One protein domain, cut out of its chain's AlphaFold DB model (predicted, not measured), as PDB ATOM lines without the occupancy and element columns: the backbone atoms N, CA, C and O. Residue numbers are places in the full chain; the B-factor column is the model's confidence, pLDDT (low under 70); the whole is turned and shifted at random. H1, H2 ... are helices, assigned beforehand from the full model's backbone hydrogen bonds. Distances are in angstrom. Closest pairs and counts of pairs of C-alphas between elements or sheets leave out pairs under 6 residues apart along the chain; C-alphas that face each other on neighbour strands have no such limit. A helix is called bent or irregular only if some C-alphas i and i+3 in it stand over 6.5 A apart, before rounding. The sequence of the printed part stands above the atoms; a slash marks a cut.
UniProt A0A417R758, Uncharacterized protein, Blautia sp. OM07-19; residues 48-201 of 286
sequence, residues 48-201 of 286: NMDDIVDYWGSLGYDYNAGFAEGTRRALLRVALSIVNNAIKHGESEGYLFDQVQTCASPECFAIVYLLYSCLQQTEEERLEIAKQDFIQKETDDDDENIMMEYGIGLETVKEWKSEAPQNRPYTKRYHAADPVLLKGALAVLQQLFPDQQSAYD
ATOM      1  N   ASN A  48     -53.895 -22.109-116.822       83.62
ATOM      2  CA  ASN A  48     -52.578 -21.779-117.370       83.62
ATOM      3  C   ASN A  48     -52.071 -20.364-116.989       83.62
ATOM      4  O   ASN A  48     -52.783 -19.551-116.411       83.62
ATOM      5  N   MET A  49     -50.800 -20.062-117.297       84.19
ATOM      6  CA  MET A  49     -50.197 -18.749-116.989       84.19
ATOM      7  C   MET A  49     -50.804 -17.579-117.768       84.19
ATOM      8  O   MET A  49     -50.643 -16.446-117.324       84.19
ATOM      9  N   ASP A  50     -51.476 -17.816-118.896       82.25
ATOM     10  CA  ASP A  50     -52.174 -16.744-119.605       82.25
ATOM     11  C   ASP A  50     -53.365 -16.270-118.756       82.25
ATOM     12  O   ASP A  50     -53.518 -15.067-118.599       82.25
ATOM     13  N   ASP A  51     -54.079 -17.166-118.055       82.12
ATOM     14  CA  ASP A  51     -55.131 -16.781-117.091       82.12
ATOM     15  C   ASP A  51     -54.574 -15.884-115.969       82.12
ATOM     16  O   ASP A  51     -55.204 -14.908-115.554       82.12
ATOM     17  N   ILE A  52     -53.352 -16.183-115.509       83.62
ATOM     18  CA  ILE A  52     -52.641 -15.385-114.501       83.62
ATOM     19  C   ILE A  52     -52.288 -13.998-115.047       83.62
ATOM     20  O   ILE A  52     -52.392 -13.021-114.312       83.62
ATOM     21  N   VAL A  53     -51.856 -13.881-116.306       81.06
ATOM     22  CA  VAL A  53     -51.496 -12.592-116.925       81.06
ATOM     23  C   VAL A  53     -52.746 -11.782-117.292       81.06
ATOM     24  O   VAL A  53     -52.799 -10.579-117.028       81.06
ATOM     25  N   ASP A  54     -53.774 -12.435-117.829       80.31
ATOM     26  CA  ASP A  54     -55.054 -11.841-118.224       80.31
ATOM     27  C   ASP A  54     -55.816 -11.283-117.021       80.31
ATOM     28  O   ASP A  54     -56.498 -10.259-117.130       80.31
ATOM     29  N   TYR A  55     -55.644 -11.869-115.835       79.62
ATOM     30  CA  TYR A  55     -56.141 -11.294-114.586       79.62
ATOM     31  C   TYR A  55     -55.690  -9.839-114.381       79.62
ATOM     32  O   TYR A  55     -56.447  -9.018-113.861       79.62
ATOM     33  N   TRP A  56     -54.491  -9.478-114.839       75.62
ATOM     34  CA  TRP A  56     -53.961  -8.120-114.710       75.62
ATOM     35  C   TRP A  56     -54.332  -7.207-115.881       75.62
ATOM     36  O   TRP A  56     -54.379  -5.993-115.704       75.62
ATOM     37  N   GLY A  57     -54.609  -7.772-117.062       64.88
ATOM     38  CA  GLY A  57     -55.022  -7.033-118.262       64.88
ATOM     39  C   GLY A  57     -56.539  -6.877-118.445       64.88
ATOM     40  O   GLY A  57     -56.982  -6.084-119.275       64.88
ATOM     41  N   SER A  58     -57.349  -7.623-117.692       61.88
ATOM     42  CA  SER A  58     -58.812  -7.662-117.819       61.88
ATOM     43  C   SER A  58     -59.486  -6.496-117.103       61.88
ATOM     44  O   SER A  58     -60.028  -6.640-116.004       61.88
ATOM     45  N   LEU A  59     -59.471  -5.320-117.732       55.16
ATOM     46  CA  LEU A  59     -60.160  -4.143-117.212       55.16
ATOM     47  C   LEU A  59     -61.005  -3.486-118.302       55.16
ATOM     48  O   LEU A  59     -60.506  -3.000-119.315       55.16
ATOM     49  N   GLY A  60     -62.321  -3.510-118.089       53.44
ATOM     50  CA  GLY A  60     -63.266  -2.681-118.830       53.44
ATOM     51  C   GLY A  60     -63.112  -1.203-118.456       53.44
ATOM     52  O   GLY A  60     -62.497  -0.858-117.457       53.44
ATOM     53  N   TYR A  61     -63.691  -0.305-119.249       51.81
ATOM     54  CA  TYR A  61     -63.563   1.148-119.060       51.81
ATOM     55  C   TYR A  61     -64.564   1.744-118.045       51.81
ATOM     56  O   TYR A  61     -64.937   2.910-118.174       51.81
ATOM     57  N   ASP A  62     -65.052   0.968-117.067       53.28
ATOM     58  CA  ASP A  62     -66.039   1.441-116.083       53.28
ATOM     59  C   ASP A  62     -65.457   1.675-114.675       53.28
ATOM     60  O   ASP A  62     -64.321   1.322-114.359       53.28
ATOM     61  N   TYR A  63     -66.246   2.327-113.815       51.22
ATOM     62  CA  TYR A  63     -65.843   2.695-112.454       51.22
ATOM     63  C   TYR A  63     -65.507   1.480-111.568       51.22
ATOM     64  O   TYR A  63     -64.589   1.546-110.749       51.22
ATOM     65  N   ASN A  64     -66.217   0.361-111.745       58.31
ATOM     66  CA  ASN A  64     -65.980  -0.857-110.970       58.31
ATOM     67  C   ASN A  64     -64.693  -1.553-111.424       58.31
ATOM     68  O   ASN A  64     -63.989  -2.132-110.598       58.31
ATOM     69  N   ALA A  65     -64.352  -1.445-112.709       59.59
ATOM     70  CA  ALA A  65     -63.078  -1.908-113.230       59.59
ATOM     71  C   ALA A  65     -61.903  -1.124-112.623       59.59
ATOM     72  O   ALA A  65     -60.953  -1.749-112.168       59.59
ATOM     73  N   GLY A  66     -61.993   0.205-112.484       57.84
ATOM     74  CA  GLY A  66     -60.946   0.998-111.818       57.84
ATOM     75  C   GLY A  66     -60.733   0.635-110.338       57.84
ATOM     76  O   GLY A  66     -59.598   0.566-109.863       57.84
ATOM     77  N   PHE A  67     -61.807   0.337-109.597       61.09
ATOM     78  CA  PHE A  67     -61.704  -0.145-108.210       61.09
ATOM     79  C   PHE A  67     -61.099  -1.555-108.126       61.09
ATOM     80  O   PHE A  67     -60.239  -1.820-107.280       61.09
ATOM     81  N   ALA A  68     -61.524  -2.460-109.013       70.69
ATOM     82  CA  ALA A  68     -60.979  -3.809-109.095       70.69
ATOM     83  C   ALA A  68     -59.487  -3.781-109.460       70.69
ATOM     84  O   ALA A  68     -58.695  -4.457-108.814       70.69
ATOM     85  N   GLU A  69     -59.090  -2.942-110.418       71.88
ATOM     86  CA  GLU A  69     -57.695  -2.690-110.776       71.88
ATOM     87  C   GLU A  69     -56.876  -2.241-109.564       71.88
ATOM     88  O   GLU A  69     -55.890  -2.887-109.210       71.88
ATOM     89  N   GLY A  70     -57.305  -1.166-108.894       72.75
ATOM     90  CA  GLY A  70     -56.611  -0.641-107.718       72.75
ATOM     91  C   GLY A  70     -56.464  -1.690-106.613       72.75
ATOM     92  O   GLY A  70     -55.394  -1.824-106.021       72.75
ATOM     93  N   THR A  71     -57.505  -2.497-106.394       78.88
ATOM     94  CA  THR A  71     -57.494  -3.587-105.405       78.88
ATOM     95  C   THR A  71     -56.509  -4.690-105.787       78.88
ATOM     96  O   THR A  71     -55.677  -5.072-104.965       78.88
ATOM     97  N   ARG A  72     -56.542  -5.171-107.038       81.88
ATOM     98  CA  ARG A  72     -55.600  -6.182-107.549       81.88
ATOM     99  C   ARG A  72     -54.158  -5.711-107.371       81.88
ATOM    100  O   ARG A  72     -53.315  -6.443-106.857       81.88
ATOM    101  N   ARG A  73     -53.879  -4.460-107.744       77.44
ATOM    102  CA  ARG A  73     -52.548  -3.849-107.628       77.44
ATOM    103  C   ARG A  73     -52.094  -3.732-106.175       77.44
ATOM    104  O   ARG A  73     -50.939  -4.032-105.876       77.44
ATOM    105  N   ALA A  74     -52.985  -3.327-105.269       79.38
ATOM    106  CA  ALA A  74     -52.688  -3.260-103.842       79.38
ATOM    107  C   ALA A  74     -52.345  -4.647-103.270       79.38
ATOM    108  O   ALA A  74     -51.345  -4.779-102.567       79.38
ATOM    109  N   LEU A  75     -53.109  -5.683-103.633       83.81
ATOM    110  CA  LEU A  75     -52.836  -7.064-103.218       83.81
ATOM    111  C   LEU A  75     -51.478  -7.559-103.725       83.81
ATOM    112  O   LEU A  75     -50.720  -8.141-102.950       83.81
ATOM    113  N   LEU A  76     -51.120  -7.263-104.980       84.06
ATOM    114  CA  LEU A  76     -49.798  -7.615-105.500       84.06
ATOM    115  C   LEU A  76     -48.680  -6.922-104.719       84.06
ATOM    116  O   LEU A  76     -47.689  -7.560-104.386       84.06
ATOM    117  N   ARG A  77     -48.828  -5.634-104.385       82.06
ATOM    118  CA  ARG A  77     -47.828  -4.911-103.577       82.06
ATOM    119  C   ARG A  77     -47.638  -5.537-102.204       82.06
ATOM    120  O   ARG A  77     -46.500  -5.675-101.766       82.06
ATOM    121  N   VAL A  78     -48.731  -5.929-101.551       84.56
ATOM    122  CA  VAL A  78     -48.678  -6.641-100.269       84.56
ATOM    123  C   VAL A  78     -47.922  -7.958-100.437       84.56
ATOM    124  O   VAL A  78     -46.942  -8.181 -99.733       84.56
ATOM    125  N   ALA A  79     -48.292  -8.777-101.425       88.81
ATOM    126  CA  ALA A  79     -47.634 -10.054-101.691       88.81
ATOM    127  C   ALA A  79     -46.129  -9.896-101.999       88.81
ATOM    128  O   ALA A  79     -45.299 -10.624-101.461       88.81
ATOM    129  N   LEU A  80     -45.753  -8.900-102.808       87.12
ATOM    130  CA  LEU A  80     -44.353  -8.592-103.112       87.12
ATOM    131  C   LEU A  80     -43.584  -8.073-101.887       87.12
ATOM    132  O   LEU A  80     -42.412  -8.403-101.715       87.12
ATOM    133  N   SER A  81     -44.219  -7.277-101.021       86.19
ATOM    134  CA  SER A  81     -43.624  -6.850 -99.750       86.19
ATOM    135  C   SER A  81     -43.367  -8.040 -98.830       86.19
ATOM    136  O   SER A  81     -42.323  -8.080 -98.189       86.19
ATOM    137  N   ILE A  82     -44.290  -9.003 -98.786       90.12
ATOM    138  CA  ILE A  82     -44.148 -10.222 -97.990       90.12
ATOM    139  C   ILE A  82     -42.963 -11.051 -98.497       90.12
ATOM    140  O   ILE A  82     -42.078 -11.373 -97.715       90.12
ATOM    141  N   VAL A  83     -42.860 -11.286 -99.811       91.19
ATOM    142  CA  VAL A  83     -41.693 -11.969-100.404       91.19
ATOM    143  C   VAL A  83     -40.386 -11.254-100.085       91.19
ATOM    144  O   VAL A  83     -39.407 -11.894 -99.708       91.19
ATOM    145  N   ASN A  84     -40.346  -9.929-100.224       88.88
ATOM    146  CA  ASN A  84     -39.138  -9.167 -99.920       88.88
ATOM    147  C   ASN A  84     -38.749  -9.267 -98.441       88.88
ATOM    148  O   ASN A  84     -37.561  -9.371 -98.141       88.88
ATOM    149  N   ASN A  85     -39.729  -9.246 -97.533       89.38
ATOM    150  CA  ASN A  85     -39.483  -9.441 -96.108       89.38
ATOM    151  C   ASN A  85     -38.957 -10.852 -95.834       89.38
ATOM    152  O   ASN A  85     -37.901 -10.973 -95.218       89.38
ATOM    153  N   ALA A  86     -39.598 -11.885 -96.383       92.25
ATOM    154  CA  ALA A  86     -39.159 -13.266 -96.219       92.25
ATOM    155  C   ALA A  86     -37.700 -13.462 -96.657       92.25
ATOM    156  O   ALA A  86     -36.890 -14.002 -95.908       92.25
ATOM    157  N   ILE A  87     -37.320 -12.923 -97.823       91.44
ATOM    158  CA  ILE A  87     -35.933 -12.971 -98.318       91.44
ATOM    159  C   ILE A  87     -34.975 -12.216 -97.389       91.44
ATOM    160  O   ILE A  87     -33.868 -12.678 -97.117       91.44
ATOM    161  N   LYS A  88     -35.374 -11.030 -96.920       92.19
ATOM    162  CA  LYS A  88     -34.539 -10.171 -96.071       92.19
ATOM    163  C   LYS A  88     -34.274 -10.791 -94.699       92.19
ATOM    164  O   LYS A  88     -33.194 -10.579 -94.154       92.19
ATOM    165  N   HIS A  89     -35.254 -11.503 -94.158       94.12
ATOM    166  CA  HIS A  89     -35.223 -12.077 -92.815       94.12
ATOM    167  C   HIS A  89     -34.890 -13.575 -92.812       94.12
ATOM    168  O   HIS A  89     -34.739 -14.168 -91.749       94.12
ATOM    169  N   GLY A  90     -34.717 -14.186 -93.988       94.38
ATOM    170  CA  GLY A  90     -34.434 -15.614 -94.110       94.38
ATOM    171  C   GLY A  90     -35.610 -16.485 -93.666       94.38
ATOM    172  O   GLY A  90     -35.397 -17.588 -93.172       94.38
ATOM    173  N   GLU A  91     -36.847 -16.011 -93.806       94.75
ATOM    174  CA  GLU A  91     -38.039 -16.802 -93.487       94.75
ATOM    175  C   GLU A  91     -38.135 -18.032 -94.405       94.75
ATOM    176  O   GLU A  91     -37.607 -18.053 -95.520       94.75
ATOM    177  N   SER A  92     -38.782 -19.091 -93.926       93.50
ATOM    178  CA  SER A  92     -38.937 -20.323 -94.695       93.50
ATOM    179  C   SER A  92     -39.922 -20.166 -95.847       93.50
ATOM    180  O   SER A  92     -40.884 -19.400 -95.776       93.50
ATOM    181  N   GLU A  93     -39.735 -20.985 -96.884       92.12
ATOM    182  CA  GLU A  93     -40.687 -21.095 -97.994       92.12
ATOM    183  C   GLU A  93     -42.112 -21.384 -97.490       92.12
ATOM    184  O   GLU A  93     -43.079 -20.781 -97.955       92.12
ATOM    185  N   GLY A  94     -42.240 -22.290 -96.513       89.19
ATOM    186  CA  GLY A  94     -43.531 -22.662 -95.938       89.19
ATOM    187  C   GLY A  94     -44.236 -21.477 -95.284       89.19
ATOM    188  O   GLY A  94     -45.416 -21.257 -95.546       89.19
ATOM    189  N   TYR A  95     -43.508 -20.690 -94.489       90.50
ATOM    190  CA  TYR A  95     -44.054 -19.509 -93.824       90.50
ATOM    191  C   TYR A  95     -44.440 -18.407 -94.812       90.50
ATOM    192  O   TYR A  95     -45.543 -17.867 -94.735       90.50
ATOM    193  N   LEU A  96     -43.573 -18.135 -95.791       91.75
ATOM    194  CA  LEU A  96     -43.854 -17.192 -96.870       91.75
ATOM    195  C   LEU A  96     -45.149 -17.559 -97.608       91.75
ATOM    196  O   LEU A  96     -46.009 -16.710 -97.853       91.75
ATOM    197  N   PHE A  97     -45.290 -18.825 -97.998       90.69
ATOM    198  CA  PHE A  97     -46.451 -19.262 -98.763       90.69
ATOM    199  C   PHE A  97     -47.728 -19.252 -97.937       90.69
ATOM    200  O   PHE A  97     -48.750 -18.844 -98.477       90.69
ATOM    201  N   ASP A  98     -47.674 -19.615 -96.657       86.56
ATOM    202  CA  ASP A  98     -48.815 -19.491 -95.745       86.56
ATOM    203  C   ASP A  98     -49.316 -18.038 -95.681       86.56
ATOM    204  O   ASP A  98     -50.472 -17.761 -96.003       86.56
ATOM    205  N   GLN A  99     -48.416 -17.078 -95.426       86.56
ATOM    206  CA  GLN A  99     -48.769 -15.655 -95.366       86.56
ATOM    207  C   GLN A  99     -49.424 -15.149 -96.658       86.56
ATOM    208  O   GLN A  99     -50.448 -14.463 -96.619       86.56
ATOM    209  N   VAL A 100     -48.847 -15.487 -97.815       88.19
ATOM    210  CA  VAL A 100     -49.362 -15.034 -99.115       88.19
ATOM    211  C   VAL A 100     -50.711 -15.679 -99.430       88.19
ATOM    212  O   VAL A 100     -51.582 -15.007 -99.983       88.19
ATOM    213  N   GLN A 101     -50.914 -16.948 -99.070       86.12
ATOM    214  CA  GLN A 101     -52.193 -17.639 -99.264       86.12
ATOM    215  C   GLN A 101     -53.310 -17.037 -98.403       86.12
ATOM    216  O   GLN A 101     -54.446 -16.954 -98.863       86.12
ATOM    217  N   THR A 102     -52.995 -16.556 -97.199       80.62
ATOM    218  CA  THR A 102     -53.977 -15.906 -96.317       80.62
ATOM    219  C   THR A 102     -54.391 -14.515 -96.803       80.62
ATOM    220  O   THR A 102     -55.534 -14.107 -96.596       80.62
ATOM    221  N   CYS A 103     -53.490 -13.754 -97.434       76.56
ATOM    222  CA  CYS A 103     -53.727 -12.328 -97.689       76.56
ATOM    223  C   CYS A 103     -53.790 -11.915 -99.167       76.56
ATOM    224  O   CYS A 103     -54.007 -10.731 -99.440       76.56
ATOM    225  N   ALA A 104     -53.563 -12.823-100.119       82.50
ATOM    226  CA  ALA A 104     -53.462 -12.481-101.536       82.50
ATOM    227  C   ALA A 104     -54.229 -13.446-102.452       82.50
ATOM    228  O   ALA A 104     -54.626 -14.545-102.071       82.50
ATOM    229  N   SER A 105     -54.453 -13.011-103.695       84.81
ATOM    230  CA  SER A 105     -55.142 -13.825-104.697       84.81
ATOM    231  C   SER A 105     -54.240 -14.946-105.249       84.81
ATOM    232  O   SER A 105     -53.009 -14.839-105.184       84.81
ATOM    233  N   PRO A 106     -54.816 -16.001-105.854       85.50
ATOM    234  CA  PRO A 106     -54.062 -17.051-106.548       85.50
ATOM    235  C   PRO A 106     -53.064 -16.522-107.587       85.50
ATOM    236  O   PRO A 106     -51.970 -17.062-107.736       85.50
ATOM    237  N   GLU A 107     -53.408 -15.438-108.282       88.88
ATOM    238  CA  GLU A 107     -52.558 -14.805-109.292       88.88
ATOM    239  C   GLU A 107     -51.362 -14.088-108.666       88.88
ATOM    240  O   GLU A 107     -50.253 -14.143-109.203       88.88
ATOM    241  N   CYS A 108     -51.552 -13.481-107.490       89.19
ATOM    242  CA  CYS A 108     -50.444 -12.962-106.691       89.19
ATOM    243  C   CYS A 108     -49.534 -14.105-106.229       89.19
ATOM    244  O   CYS A 108     -48.315 -14.005-106.367       89.19
ATOM    245  N   PHE A 109     -50.113 -15.207-105.738       91.44
ATOM    246  CA  PHE A 109     -49.352 -16.381-105.313       91.44
ATOM    247  C   PHE A 109     -48.518 -16.975-106.458       91.44
ATOM    248  O   PHE A 109     -47.351 -17.296-106.254       91.44
ATOM    249  N   ALA A 110     -49.063 -17.061-107.676       91.50
ATOM    250  CA  ALA A 110     -48.327 -17.535-108.849       91.50
ATOM    251  C   ALA A 110     -47.092 -16.665-109.157       91.50
ATOM    252  O   ALA A 110     -46.008 -17.196-109.412       91.50
ATOM    253  N   ILE A 111     -47.233 -15.334-109.088       89.06
ATOM    254  CA  ILE A 111     -46.118 -14.390-109.268       89.06
ATOM    255  C   ILE A 111     -45.091 -14.548-108.143       89.06
ATOM    256  O   ILE A 111     -43.898 -14.652-108.423       89.06
ATOM    257  N   VAL A 112     -45.536 -14.608-106.887       91.44
ATOM    258  CA  VAL A 112     -44.664 -14.834-105.725       91.44
ATOM    259  C   VAL A 112     -43.869 -16.128-105.881       91.44
ATOM    260  O   VAL A 112     -42.647 -16.108-105.754       91.44
ATOM    261  N   TYR A 113     -44.539 -17.233-106.204       92.19
ATOM    262  CA  TYR A 113     -43.910 -18.536-106.378       92.19
ATOM    263  C   TYR A 113     -42.855 -18.510-107.490       92.19
ATOM    264  O   TYR A 113     -41.754 -19.034-107.320       92.19
ATOM    265  N   LEU A 114     -43.152 -17.847-108.613       89.50
ATOM    266  CA  LEU A 114     -42.195 -17.665-109.699       89.50
ATOM    267  C   LEU A 114     -40.974 -16.843-109.263       89.50
ATOM    268  O   LEU A 114     -39.845 -17.238-109.547       89.50
ATOM    269  N   LEU A 115     -41.188 -15.711-108.588       86.00
ATOM    270  CA  LEU A 115     -40.105 -14.839-108.126       86.00
ATOM    271  C   LEU A 115     -39.225 -15.541-107.090       86.00
ATOM    272  O   LEU A 115     -38.001 -15.475-107.194       86.00
ATOM    273  N   TYR A 116     -39.836 -16.254-106.144       87.69
ATOM    274  CA  TYR A 116     -39.125 -17.054-105.151       87.69
ATOM    275  C   TYR A 116     -38.311 -18.174-105.818       87.69
ATOM    276  O   TYR A 116     -37.141 -18.364-105.504       87.69
ATOM    277  N   SER A 117     -38.863 -18.830-106.844       83.75
ATOM    278  CA  SER A 117     -38.147 -19.840-107.644       83.75
ATOM    279  C   SER A 117     -36.954 -19.276-108.431       83.75
ATOM    280  O   SER A 117     -36.118 -20.038-108.912       83.75
ATOM    281  N   CYS A 118     -36.870 -17.952-108.600       81.44
ATOM    282  CA  CYS A 118     -35.740 -17.287-109.250       81.44
ATOM    283  C   CYS A 118     -34.621 -16.902-108.271       81.44
ATOM    284  O   CYS A 118     -33.620 -16.323-108.704       81.44
ATOM    285  N   LEU A 119     -34.768 -17.171-106.972       83.81
ATOM    286  CA  LEU A 119     -33.729 -16.891-105.987       83.81
ATOM    287  C   LEU A 119     -32.543 -17.842-106.182       83.81
ATOM    288  O   LEU A 119     -32.709 -19.041-106.366       83.81
ATOM    289  N   GLN A 120     -31.331 -17.284-106.151       78.88
ATOM    290  CA  GLN A 120     -30.083 -18.063-106.160       78.88
ATOM    291  C   GLN A 120     -29.574 -18.363-104.749       78.88
ATOM    292  O   GLN A 120     -28.591 -19.082-104.600       78.88
ATOM    293  N   GLN A 121     -30.223 -17.776-103.743       87.31
ATOM    294  CA  GLN A 121     -29.890 -17.993-102.349       87.31
ATOM    295  C   GLN A 121     -30.037 -19.477-102.021       87.31
ATOM    296  O   GLN A 121     -31.091 -20.073-102.241       87.31
ATOM    297  N   THR A 122     -28.959 -20.054-101.511       91.75
ATOM    298  CA  THR A 122     -28.937 -21.421-100.995       91.75
ATOM    299  C   THR A 122     -29.676 -21.506 -99.662       91.75
ATOM    300  O   THR A 122     -29.864 -20.505 -98.968       91.75
ATOM    301  N   GLU A 123     -30.085 -22.714 -99.282       93.44
ATOM    302  CA  GLU A 123     -30.734 -22.938 -97.988       93.44
ATOM    303  C   GLU A 123     -29.792 -22.592 -96.826       93.44
ATOM    304  O   GLU A 123     -30.219 -22.022 -95.825       93.44
ATOM    305  N   GLU A 124     -28.495 -22.859 -96.980       95.25
ATOM    306  CA  GLU A 124     -27.469 -22.482 -96.014       95.25
ATOM    307  C   GLU A 124     -27.374 -20.957 -95.847       95.25
ATOM    308  O   GLU A 124     -27.440 -20.461 -94.724       95.25
ATOM    309  N   GLU A 125     -27.296 -20.198 -96.947       96.00
ATOM    310  CA  GLU A 125     -27.284 -18.727 -96.905       96.00
ATOM    311  C   GLU A 125     -28.577 -18.161 -96.298       96.00
ATOM    312  O   GLU A 125     -28.536 -17.195 -95.532       96.00
ATOM    313  N   ARG A 126     -29.734 -18.760 -96.614       96.19
ATOM    314  CA  ARG A 126     -31.019 -18.386 -96.005       96.19
ATOM    315  C   ARG A 126     -30.979 -18.598 -94.491       96.19
ATOM    316  O   ARG A 126     -31.365 -17.698 -93.748       96.19
ATOM    317  N   LEU A 127     -30.502 -19.757 -94.031       97.56
ATOM    318  CA  LEU A 127     -30.408 -20.097 -92.610       97.56
ATOM    319  C   LEU A 127     -29.419 -19.205 -91.850       97.56
ATOM    320  O   LEU A 127     -29.663 -18.875 -90.690       97.56
ATOM    321  N   GLU A 128     -28.329 -18.774 -92.487       97.06
ATOM    322  CA  GLU A 128     -27.418 -17.786 -91.902       97.06
ATOM    323  C   GLU A 128     -28.122 -16.446 -91.665       97.06
ATOM    324  O   GLU A 128     -28.029 -15.889 -90.567       97.06
ATOM    325  N   ILE A 129     -28.877 -15.952 -92.651       97.12
ATOM    326  CA  ILE A 129     -29.681 -14.729 -92.509       97.12
ATOM    327  C   ILE A 129     -30.750 -14.909 -91.434       97.12
ATOM    328  O   ILE A 129     -30.879 -14.044 -90.574       97.12
ATOM    329  N   ALA A 130     -31.455 -16.042 -91.435       97.31
ATOM    330  CA  ALA A 130     -32.469 -16.385 -90.442       97.31
ATOM    331  C   ALA A 130     -31.912 -16.351 -89.014       97.31
ATOM    332  O   ALA A 130     -32.509 -15.757 -88.118       97.31
ATOM    333  N   LYS A 131     -30.728 -16.938 -88.800       97.50
ATOM    334  CA  LYS A 131     -30.058 -16.923 -87.495       97.50
ATOM    335  C   LYS A 131     -29.671 -15.502 -87.090       97.50
ATOM    336  O   LYS A 131     -29.875 -15.121 -85.938       97.50
ATOM    337  N   GLN A 132     -29.125 -14.708 -88.015       96.81
ATOM    338  CA  GLN A 132     -28.783 -13.307 -87.744       96.81
ATOM    339  C   GLN A 132     -30.020 -12.479 -87.394       96.81
ATOM    340  O   GLN A 132     -29.997 -11.751 -86.401       96.81
ATOM    341  N   ASP A 133     -31.096 -12.627 -88.161       96.00
ATOM    342  CA  ASP A 133     -32.378 -11.983 -87.900       96.00
ATOM    343  C   ASP A 133     -32.912 -12.365 -86.513       96.00
ATOM    344  O   ASP A 133     -33.155 -11.496 -85.675       96.00
ATOM    345  N   PHE A 134     -32.969 -13.665 -86.209       95.56
ATOM    346  CA  PHE A 134     -33.409 -14.168 -84.912       95.56
ATOM    347  C   PHE A 134     -32.577 -13.619 -83.743       95.56
ATOM    348  O   PHE A 134     -33.126 -13.264 -82.695       95.56
ATOM    349  N   ILE A 135     -31.251 -13.539 -83.880       94.81
ATOM    350  CA  ILE A 135     -30.363 -13.006 -82.833       94.81
ATOM    351  C   ILE A 135     -30.592 -11.503 -82.623       94.81
ATOM    352  O   ILE A 135     -30.533 -11.039 -81.483       94.81
ATOM    353  N   GLN A 136     -30.859 -10.758 -83.699       93.38
ATOM    354  CA  GLN A 136     -31.047  -9.306 -83.681       93.38
ATOM    355  C   GLN A 136     -32.460  -8.868 -83.275       93.38
ATOM    356  O   GLN A 136     -32.639  -7.710 -82.896       93.38
ATOM    357  N   LYS A 137     -33.456  -9.765 -83.322       90.38
ATOM    358  CA  LYS A 137     -34.823  -9.468 -82.878       90.38
ATOM    359  C   LYS A 137     -34.846  -8.961 -81.435       90.38
ATOM    360  O   LYS A 137     -34.296  -9.569 -80.517       90.38
ATOM    361  N   GLU A 138     -35.559  -7.856 -81.233       88.88
ATOM    362  CA  GLU A 138     -35.776  -7.258 -79.909       88.88
ATOM    363  C   GLU A 138     -36.804  -8.036 -79.076       88.88
ATOM    364  O   GLU A 138     -36.888  -7.844 -77.864       88.88
ATOM    365  N   THR A 139     -37.579  -8.915 -79.713       89.19
ATOM    366  CA  THR A 139     -38.607  -9.739 -79.081       89.19
ATOM    367  C   THR A 139     -38.290 -11.234 -79.169       89.19
ATOM    368  O   THR A 139     -37.451 -11.669 -79.963       89.19
ATOM    369  N   ASP A 140     -38.945 -12.017 -78.313       88.94
ATOM    370  CA  ASP A 140     -38.975 -13.486 -78.376       88.94
ATOM    371  C   ASP A 140     -40.366 -13.991 -78.801       88.94
ATOM    372  O   ASP A 140     -41.333 -13.217 -78.869       88.94
ATOM    373  N   ASP A 141     -40.464 -15.285 -79.094       87.62
ATOM    374  CA  ASP A 141     -41.695 -15.961 -79.502       87.62
ATOM    375  C   ASP A 141     -41.734 -17.434 -79.044       87.62
ATOM    376  O   ASP A 141     -40.745 -17.993 -78.555       87.62
ATOM    377  N   ASP A 142     -42.894 -18.069 -79.198       88.31
ATOM    378  CA  ASP A 142     -43.082 -19.490 -78.911       88.31
ATOM    379  C   ASP A 142     -42.272 -20.360 -79.883       88.31
ATOM    380  O   ASP A 142     -42.135 -20.037 -81.066       88.31
ATOM    381  N   ASP A 143     -41.764 -21.499 -79.398       89.31
ATOM    382  CA  ASP A 143     -40.909 -22.395 -80.191       89.31
ATOM    383  C   ASP A 143     -41.584 -22.807 -81.509       89.31
ATOM    384  O   ASP A 143     -40.948 -22.779 -82.556       89.31
ATOM    385  N   GLU A 144     -42.885 -23.112 -81.479       87.00
ATOM    386  CA  GLU A 144     -43.674 -23.495 -82.660       87.00
ATOM    387  C   GLU A 144     -43.717 -22.388 -83.722       87.00
ATOM    388  O   GLU A 144     -43.585 -22.665 -84.915       87.00
ATOM    389  N   ASN A 145     -43.848 -21.129 -83.296       86.75
ATOM    390  CA  ASN A 145     -43.873 -19.990 -84.207       86.75
ATOM    391  C   ASN A 145     -42.508 -19.781 -84.863       86.75
ATOM    392  O   ASN A 145     -42.453 -19.521 -86.059       86.75
ATOM    393  N   ILE A 146     -41.421 -19.931 -84.101       91.44
ATOM    394  CA  ILE A 146     -40.045 -19.797 -84.603       91.44
ATOM    395  C   ILE A 146     -39.718 -20.943 -85.568       91.44
ATOM    396  O   ILE A 146     -39.140 -20.715 -86.631       91.44
ATOM    397  N   MET A 147     -40.115 -22.173 -85.218       93.38
ATOM    398  CA  MET A 147     -39.965 -23.348 -86.079       93.38
ATOM    399  C   MET A 147     -40.666 -23.137 -87.419       93.38
ATOM    400  O   MET A 147     -40.080 -23.414 -88.462       93.38
ATOM    401  N   MET A 148     -41.901 -22.632 -87.393       89.12
ATOM    402  CA  MET A 148     -42.669 -22.346 -88.600       89.12
ATOM    403  C   MET A 148     -42.040 -21.203 -89.405       89.12
ATOM    404  O   MET A 148     -41.767 -21.379 -90.588       89.12
ATOM    405  N   GLU A 149     -41.751 -20.069 -88.760       92.25
ATOM    406  CA  GLU A 149     -41.201 -18.864 -89.393       92.25
ATOM    407  C   GLU A 149     -39.900 -19.159 -90.143       92.25
ATOM    408  O   GLU A 149     -39.799 -18.874 -91.333       92.25
ATOM    409  N   TYR A 150     -38.934 -19.813 -89.496       95.19
ATOM    410  CA  TYR A 150     -37.627 -20.083 -90.103       95.19
ATOM    411  C   TYR A 150     -37.489 -21.478 -90.720       95.19
ATOM    412  O   TYR A 150     -36.474 -21.753 -91.362       95.19
ATOM    413  N   GLY A 151     -38.491 -22.351 -90.580       94.12
ATOM    414  CA  GLY A 151     -38.469 -23.702 -91.151       94.12
ATOM    415  C   GLY A 151     -37.406 -24.592 -90.508       94.12
ATOM    416  O   GLY A 151     -36.722 -25.340 -91.201       94.12
ATOM    417  N   ILE A 152     -37.226 -24.471 -89.192       96.44
ATOM    418  CA  ILE A 152     -36.177 -25.157 -88.428       96.44
ATOM    419  C   ILE A 152     -36.759 -26.111 -87.386       96.44
ATOM    420  O   ILE A 152     -37.908 -25.990 -86.964       96.44
ATOM    421  N   GLY A 153     -35.949 -27.078 -86.954       96.25
ATOM    422  CA  GLY A 153     -36.328 -28.028 -85.913       96.25
ATOM    423  C   GLY A 153     -36.249 -27.441 -84.500       96.25
ATOM    424  O   GLY A 153     -35.533 -26.474 -84.243       96.25
ATOM    425  N   LEU A 154     -36.933 -28.091 -83.554       95.69
ATOM    426  CA  LEU A 154     -36.955 -27.689 -82.142       95.69
ATOM    427  C   LEU A 154     -35.552 -27.624 -81.511       95.69
ATOM    428  O   LEU A 154     -35.290 -26.772 -80.665       95.69
ATOM    429  N   GLU A 155     -34.650 -28.527 -81.896       97.19
ATOM    430  CA  GLU A 155     -33.268 -28.527 -81.403       97.19
ATOM    431  C   GLU A 155     -32.532 -27.244 -81.812       97.19
ATOM    432  O   GLU A 155     -31.934 -26.585 -80.965       97.19
ATOM    433  N   THR A 156     -32.676 -26.834 -83.075       97.06
ATOM    434  CA  THR A 156     -32.105 -25.595 -83.613       97.06
ATOM    435  C   THR A 156     -32.699 -24.358 -82.942       97.06
ATOM    436  O   THR A 156     -31.960 -23.438 -82.599       97.06
ATOM    437  N   VAL A 157     -34.011 -24.340 -82.670       96.12
ATOM    438  CA  VAL A 157     -34.647 -23.238 -81.922       96.12
ATOM    439  C   VAL A 157     -34.022 -23.078 -80.539       96.12
ATOM    440  O   VAL A 157     -33.686 -21.967 -80.132       96.12
ATOM    441  N   LYS A 158     -33.834 -24.186 -79.815       95.31
ATOM    442  CA  LYS A 158     -33.230 -24.163 -78.476       95.31
ATOM    443  C   LYS A 158     -31.783 -23.682 -78.508       95.31
ATOM    444  O   LYS A 158     -31.387 -22.909 -77.637       95.31
ATOM    445  N   GLU A 159     -31.016 -24.111 -79.506       96.62
ATOM    446  CA  GLU A 159     -29.654 -23.627 -79.739       96.62
ATOM    447  C   GLU A 159     -29.649 -22.110 -79.962       96.62
ATOM    448  O   GLU A 159     -28.987 -21.380 -79.222       96.62
ATOM    449  N   TRP A 160     -30.463 -21.608 -80.893       96.19
ATOM    450  CA  TRP A 160     -30.519 -20.180 -81.204       96.19
ATOM    451  C   TRP A 160     -30.970 -19.346 -79.998       96.19
ATOM    452  O   TRP A 160     -30.366 -18.312 -79.708       96.19
ATOM    453  N   LYS A 161     -31.968 -19.811 -79.232       93.75
ATOM    454  CA  LYS A 161     -32.406 -19.168 -77.978       93.75
ATOM    455  C   LYS A 161     -31.307 -19.100 -76.914       93.75
ATOM    456  O   LYS A 161     -31.306 -18.180 -76.098       93.75
ATOM    457  N   SER A 162     -30.369 -20.046 -76.906       93.00
ATOM    458  CA  SER A 162     -29.237 -20.021 -75.973       93.00
ATOM    459  C   SER A 162     -28.168 -18.985 -76.351       93.00
ATOM    460  O   SER A 162     -27.498 -18.448 -75.471       93.00
ATOM    461  N   GLU A 163     -28.042 -18.669 -77.643       93.25
ATOM    462  CA  GLU A 163     -27.113 -17.660 -78.175       93.25
ATOM    463  C   GLU A 163     -27.705 -16.240 -78.184       93.25
ATOM    464  O   GLU A 163     -26.983 -15.242 -78.197       93.25
ATOM    465  N   ALA A 164     -29.031 -16.149 -78.170       90.94
ATOM    466  CA  ALA A 164     -29.803 -14.920 -78.138       90.94
ATOM    467  C   ALA A 164     -29.578 -14.068 -76.868       90.94
ATOM    468  O   ALA A 164     -29.434 -14.610 -75.763       90.94
ATOM    469  N   PRO A 165     -29.676 -12.721 -76.973       88.69
ATOM    470  CA  PRO A 165     -29.890 -11.858 -75.818       88.69
ATOM    471  C   PRO A 165     -31.010 -12.375 -74.911       88.69
ATOM    472  O   PRO A 165     -32.105 -12.681 -75.378       88.69
ATOM    473  N   GLN A 166     -30.723 -12.450 -73.613       84.88
ATOM    474  CA  GLN A 166     -31.665 -12.924 -72.601       84.88
ATOM    475  C   GLN A 166     -32.694 -11.839 -72.241       84.88
ATOM    476  O   GLN A 166     -32.392 -10.647 -72.297       84.88
ATOM    477  N   ASN A 167     -33.877 -12.259 -71.778       84.62
ATOM    478  CA  ASN A 167     -34.973 -11.397 -71.300       84.62
ATOM    479  C   ASN A 167     -35.618 -10.486 -72.358       84.62
ATOM    480  O   ASN A 167     -36.107  -9.403 -72.027       84.62
ATOM    481  N   ARG A 168     -35.652 -10.912 -73.622       88.69
ATOM    482  CA  ARG A 168     -36.430 -10.200 -74.638       88.69
ATOM    483  C   ARG A 168     -37.922 -10.248 -74.280       88.69
ATOM    484  O   ARG A 168     -38.413 -11.300 -73.859       88.69
ATOM    485  N   PRO A 169     -38.667  -9.144 -74.426       88.12
ATOM    486  CA  PRO A 169     -40.117  -9.188 -74.310       88.12
ATOM    487  C   PRO A 169     -40.713 -10.137 -75.354       88.12
ATOM    488  O   PRO A 169     -40.279 -10.163 -76.502       88.12
ATOM    489  N   TYR A 170     -41.750 -10.881 -74.979       83.19
ATOM    490  CA  TYR A 170     -42.498 -11.678 -75.949       83.19
ATOM    491  C   TYR A 170     -43.245 -10.771 -76.924       83.19
ATOM    492  O   TYR A 170     -43.842  -9.758 -76.529       83.19
ATOM    493  N   THR A 171     -43.221 -11.149 -78.201       76.50
ATOM    494  CA  THR A 171     -43.925 -10.436 -79.264       76.50
ATOM    495  C   THR A 171     -45.412 -10.375 -78.935       76.50
ATOM    496  O   THR A 171     -46.085 -11.394 -78.783       76.50
ATOM    497  N   LYS A 172     -45.962  -9.160 -78.871       64.69
ATOM    498  CA  LYS A 172     -47.414  -8.968 -78.859       64.69
ATOM    499  C   LYS A 172     -47.918  -9.199 -80.273       64.69
ATOM    500  O   LYS A 172     -48.098  -8.243 -81.025       64.69
ATOM    501  N   ARG A 173     -48.120 -10.459 -80.657       56.72
ATOM    502  CA  ARG A 173     -48.807 -10.749 -81.911       56.72
ATOM    503  C   ARG A 173     -50.225 -10.195 -81.778       56.72
ATOM    504  O   ARG A 173     -51.023 -10.679 -80.977       56.72
ATOM    505  N   TYR A 174     -50.541  -9.152 -82.550       45.03
ATOM    506  CA  TYR A 174     -51.930  -8.935 -82.934       45.03
ATOM    507  C   TYR A 174     -52.315 -10.228 -83.641       45.03
ATOM    508  O   TYR A 174     -51.716 -10.561 -84.660       45.03
ATOM    509  N   HIS A 175     -53.237 -10.996 -83.064       42.53
ATOM    510  CA  HIS A 175     -53.822 -12.162 -83.715       42.53
ATOM    511  C   HIS A 175     -54.668 -11.676 -84.903       42.53
ATOM    512  O   HIS A 175     -55.895 -11.732 -84.881       42.53
ATOM    513  N   ALA A 176     -54.019 -11.101 -85.913       35.81
ATOM    514  CA  ALA A 176     -54.610 -10.805 -87.196       35.81
ATOM    515  C   ALA A 176     -54.829 -12.159 -87.875       35.81
ATOM    516  O   ALA A 176     -53.911 -12.738 -88.436       35.81
ATOM    517  N   ALA A 177     -56.028 -12.693 -87.642       45.28
ATOM    518  CA  ALA A 177     -56.780 -13.609 -88.488       45.28
ATOM    519  C   ALA A 177     -55.979 -14.639 -89.309       45.28
ATOM    520  O   ALA A 177     -55.539 -14.334 -90.405       45.28
ATOM    521  N   ASP A 178     -55.892 -15.872 -88.801       46.78
ATOM    522  CA  ASP A 178     -56.616 -17.014 -89.401       46.78
ATOM    523  C   ASP A 178     -56.629 -18.224 -88.438       46.78
ATOM    524  O   ASP A 178     -57.707 -18.664 -88.042       46.78
ATOM    525  N   PRO A 179     -55.500 -18.666 -87.837       44.56
ATOM    526  CA  PRO A 179     -55.507 -19.853 -86.974       44.56
ATOM    527  C   PRO A 179     -56.207 -19.624 -85.631       44.56
ATOM    528  O   PRO A 179     -56.877 -20.510 -85.121       44.56
ATOM    529  N   VAL A 180     -56.085 -18.429 -85.039       42.78
ATOM    530  CA  VAL A 180     -56.669 -18.115 -83.717       42.78
ATOM    531  C   VAL A 180     -58.139 -17.711 -83.813       42.78
ATOM    532  O   VAL A 180     -58.910 -18.028 -82.910       42.78
ATOM    533  N   LEU A 181     -58.557 -17.068 -84.909       43.59
ATOM    534  CA  LEU A 181     -59.979 -16.815 -85.162       43.59
ATOM    535  C   LEU A 181     -60.695 -18.101 -85.542       43.59
ATOM    536  O   LEU A 181     -61.785 -18.318 -85.033       43.59
ATOM    537  N   LEU A 182     -60.083 -18.972 -86.350       51.38
ATOM    538  CA  LEU A 182     -60.632 -20.290 -86.638       51.38
ATOM    539  C   LEU A 182     -60.674 -21.141 -85.368       51.38
ATOM    540  O   LEU A 182     -61.735 -21.624 -85.018       51.38
ATOM    541  N   LYS A 183     -59.587 -21.242 -84.596       51.16
ATOM    542  CA  LYS A 183     -59.558 -22.006 -83.334       51.16
ATOM    543  C   LYS A 183     -60.505 -21.428 -82.277       51.16
ATOM    544  O   LYS A 183     -61.142 -22.183 -81.553       51.16
ATOM    545  N   GLY A 184     -60.651 -20.104 -82.214       52.38
ATOM    546  CA  GLY A 184     -61.619 -19.422 -81.355       52.38
ATOM    547  C   GLY A 184     -63.065 -19.608 -81.819       52.38
ATOM    548  O   GLY A 184     -63.934 -19.897 -81.003       52.38
ATOM    549  N   ALA A 185     -63.329 -19.511 -83.123       56.62
ATOM    550  CA  ALA A 185     -64.637 -19.765 -83.716       56.62
ATOM    551  C   ALA A 185     -65.026 -21.237 -83.573       56.62
ATOM    552  O   ALA A 185     -66.151 -21.519 -83.184       56.62
ATOM    553  N   LEU A 186     -64.097 -22.166 -83.797       59.16
ATOM    554  CA  LEU A 186     -64.259 -23.596 -83.563       59.16
ATOM    555  C   LEU A 186     -64.517 -23.872 -82.084       59.16
ATOM    556  O   LEU A 186     -65.460 -24.588 -81.782       59.16
ATOM    557  N   ALA A 187     -63.781 -23.254 -81.158       64.25
ATOM    558  CA  ALA A 187     -64.034 -23.400 -79.724       64.25
ATOM    559  C   ALA A 187     -65.421 -22.869 -79.313       64.25
ATOM    560  O   ALA A 187     -66.114 -23.496 -78.515       64.25
ATOM    561  N   VAL A 188     -65.860 -21.740 -79.879       61.25
ATOM    562  CA  VAL A 188     -67.212 -21.198 -79.661       61.25
ATOM    563  C   VAL A 188     -68.276 -22.114 -80.275       61.25
ATOM    564  O   VAL A 188     -69.275 -22.412 -79.626       61.25
ATOM    565  N   LEU A 189     -68.062 -22.613 -81.492       57.91
ATOM    566  CA  LEU A 189     -68.960 -23.553 -82.167       57.91
ATOM    567  C   LEU A 189     -69.047 -24.891 -81.419       57.91
ATOM    568  O   LEU A 189     -70.143 -25.418 -81.260       57.91
ATOM    569  N   GLN A 190     -67.937 -25.389 -80.874       66.62
ATOM    570  CA  GLN A 190     -67.872 -26.585 -80.030       66.62
ATOM    571  C   GLN A 190     -68.633 -26.401 -78.709       66.62
ATOM    572  O   GLN A 190     -69.270 -27.335 -78.234       66.62
ATOM    573  N   GLN A 191     -68.615 -25.200 -78.119       67.31
ATOM    574  CA  GLN A 191     -69.406 -24.893 -76.920       67.31
ATOM    575  C   GLN A 191     -70.907 -24.771 -77.212       67.31
ATOM    576  O   GLN A 191     -71.726 -25.179 -76.390       67.31
ATOM    577  N   LEU A 192     -71.273 -24.196 -78.360       57.06
ATOM    578  CA  LEU A 192     -72.668 -23.983 -78.753       57.06
ATOM    579  C   LEU A 192     -73.327 -25.251 -79.319       57.06
ATOM    580  O   LEU A 192     -74.533 -25.434 -79.154       57.06
ATOM    581  N   PHE A 193     -72.545 -26.124 -79.959       67.06
ATOM    582  CA  PHE A 193     -73.007 -27.337 -80.640       67.06
ATOM    583  C   PHE A 193     -72.089 -28.538 -80.331       67.06
ATOM    584  O   PHE A 193     -71.449 -29.081 -81.237       67.06
ATOM    585  N   PRO A 194     -72.020 -28.989 -79.063       65.44
ATOM    586  CA  PRO A 194     -71.092 -30.041 -78.630       65.44
ATOM    587  C   PRO A 194     -71.317 -31.385 -79.341       65.44
ATOM    588  O   PRO A 194     -70.371 -32.138 -79.555       65.44
ATOM    589  N   ASP A 195     -72.542 -31.655 -79.796       73.69
ATOM    590  CA  ASP A 195     -72.889 -32.881 -80.525       73.69
ATOM    591  C   ASP A 195     -72.458 -32.862 -82.010       73.69
ATOM    592  O   ASP A 195     -72.681 -33.835 -82.730       73.69
ATOM    593  N   GLN A 196     -71.866 -31.761 -82.499       62.69
ATOM    594  CA  GLN A 196     -71.464 -31.573 -83.903       62.69
ATOM    595  C   GLN A 196     -69.947 -31.427 -84.099       62.69
ATOM    596  O   GLN A 196     -69.499 -31.090 -85.193       62.69
ATOM    597  N   GLN A 197     -69.143 -31.708 -83.069       60.06
ATOM    598  CA  GLN A 197     -67.688 -31.517 -83.082       60.06
ATOM    599  C   GLN A 197     -66.991 -32.181 -84.284       60.06
ATOM    600  O   GLN A 197     -66.201 -31.534 -84.968       60.06
ATOM    601  N   SER A 198     -67.375 -33.414 -84.628       63.97
ATOM    602  CA  SER A 198     -66.815 -34.138 -85.777       63.97
ATOM    603  C   SER A 198     -67.072 -33.453 -87.124       63.97
ATOM    604  O   SER A 198     -66.286 -33.618 -88.049       63.97
ATOM    605  N   ALA A 199     -68.162 -32.691 -87.261       61.25
ATOM    606  CA  ALA A 199     -68.493 -31.999 -88.505       61.25
ATOM    607  C   ALA A 199     -67.601 -30.769 -88.728       61.25
ATOM    608  O   ALA A 199     -67.269 -30.448 -89.866       61.25
ATOM    609  N   TYR A 200     -67.190 -30.089 -87.657       61.75
ATOM    610  CA  TYR A 200     -66.316 -28.920 -87.749       61.75
ATOM    611  C   TYR A 200     -64.872 -29.305 -88.061       61.75
ATOM    612  O   TYR A 200     -64.275 -28.722 -88.966       61.75
ATOM    613  N   ASP A 201     -64.353 -30.335 -87.389       66.19
ATOM    614  CA  ASP A 201     -63.016 -30.875 -87.663       66.19
ATOM    615  C   ASP A 201     -62.931 -31.408 -89.108       66.19
ATOM    616  O   ASP A 201     -61.917 -31.258 -89.794       66.19
TER     617      ASP A 201
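Overview. This is residues 48 to 201 of the 286 residues of an uncharacterized protein of Blautia sp. OM07-19 (UniProt A0A417R758). An up-and-down bundle of H2, H3 and H4, each running against the one before, adjoins a cluster of H5, H6 and H7, while H8 and H9 form a separate arm beyond a long link. H1 lies near the bundle's end away from H5 to H7. The printed part has 154 residues, nine helices, H1 to H9 in order, and no named strand: all helix. It is loose, with a radius of gyration of the C-alphas of 19.6 A, and flat, spanning 59 by 52 by 27 A.

Along the chain. Find C-alpha 49 at (-50.197, -18.749, -116.989), where H1 begins, running to 57. H2 holds residues 63 to 89, 39.3 A long; then come H3, 93 to 103, H4, 106 to 117, and H5, 123 to 136, 19.8 A. H6 is 143 to 150, H7 154 to 163, H8 179 to 192, 19.5 A, and H9 194 to 201, ending at C-alpha 201 (-63.016, -30.875, -87.663). H9 is irregular: C-alphas 195 and 198 are 8.1 A apart.

Arrangement. Look first at C-alphas 52 and 107, 5.2 A apart, the closest of H1 and H4, which only just touch, with 3 pairs within 8 A. H2 and H3 form a hairpin at a shallow tilt of 23 degrees, with closest C-alphas 79 and 100, 5.9 A. H3 and H4 form another at 21 degrees, with 100 and 109 closest, 6.3 A. H3 touches H6 about perpendicular, 87 degrees, at 95 and 149, 5.3 A. H6 touches H7 at 143 and 157, 6.6 A. H5 touches H2 through 89 and 130, 5.6 A, with residues 87 to 89 of H2 alone. H8 and H9, a hairpin, only just touch, with 3 pairs within 8 A and 190 and 197 closest, 5.8 A; H8 is apart from H3. Every O i to N i+4 pair is within hydrogen-bond range in H2 to H8, against 4 of 5 in H1 and 1 of 4 in H9, where 2 of 5 O i to N i+3 pairs are.

Size, cuts and confidence. The C-alphas of Tyr 61 and Ser 162, the two farthest apart, are 59.0 A apart. The printed part has no cut; the link from H7 to H8, residues 164 to 178, is long. Mean pLDDT of the printed part is 80.1, with residues 57 to 67, 172 to 194 and 196 to 201 under 70.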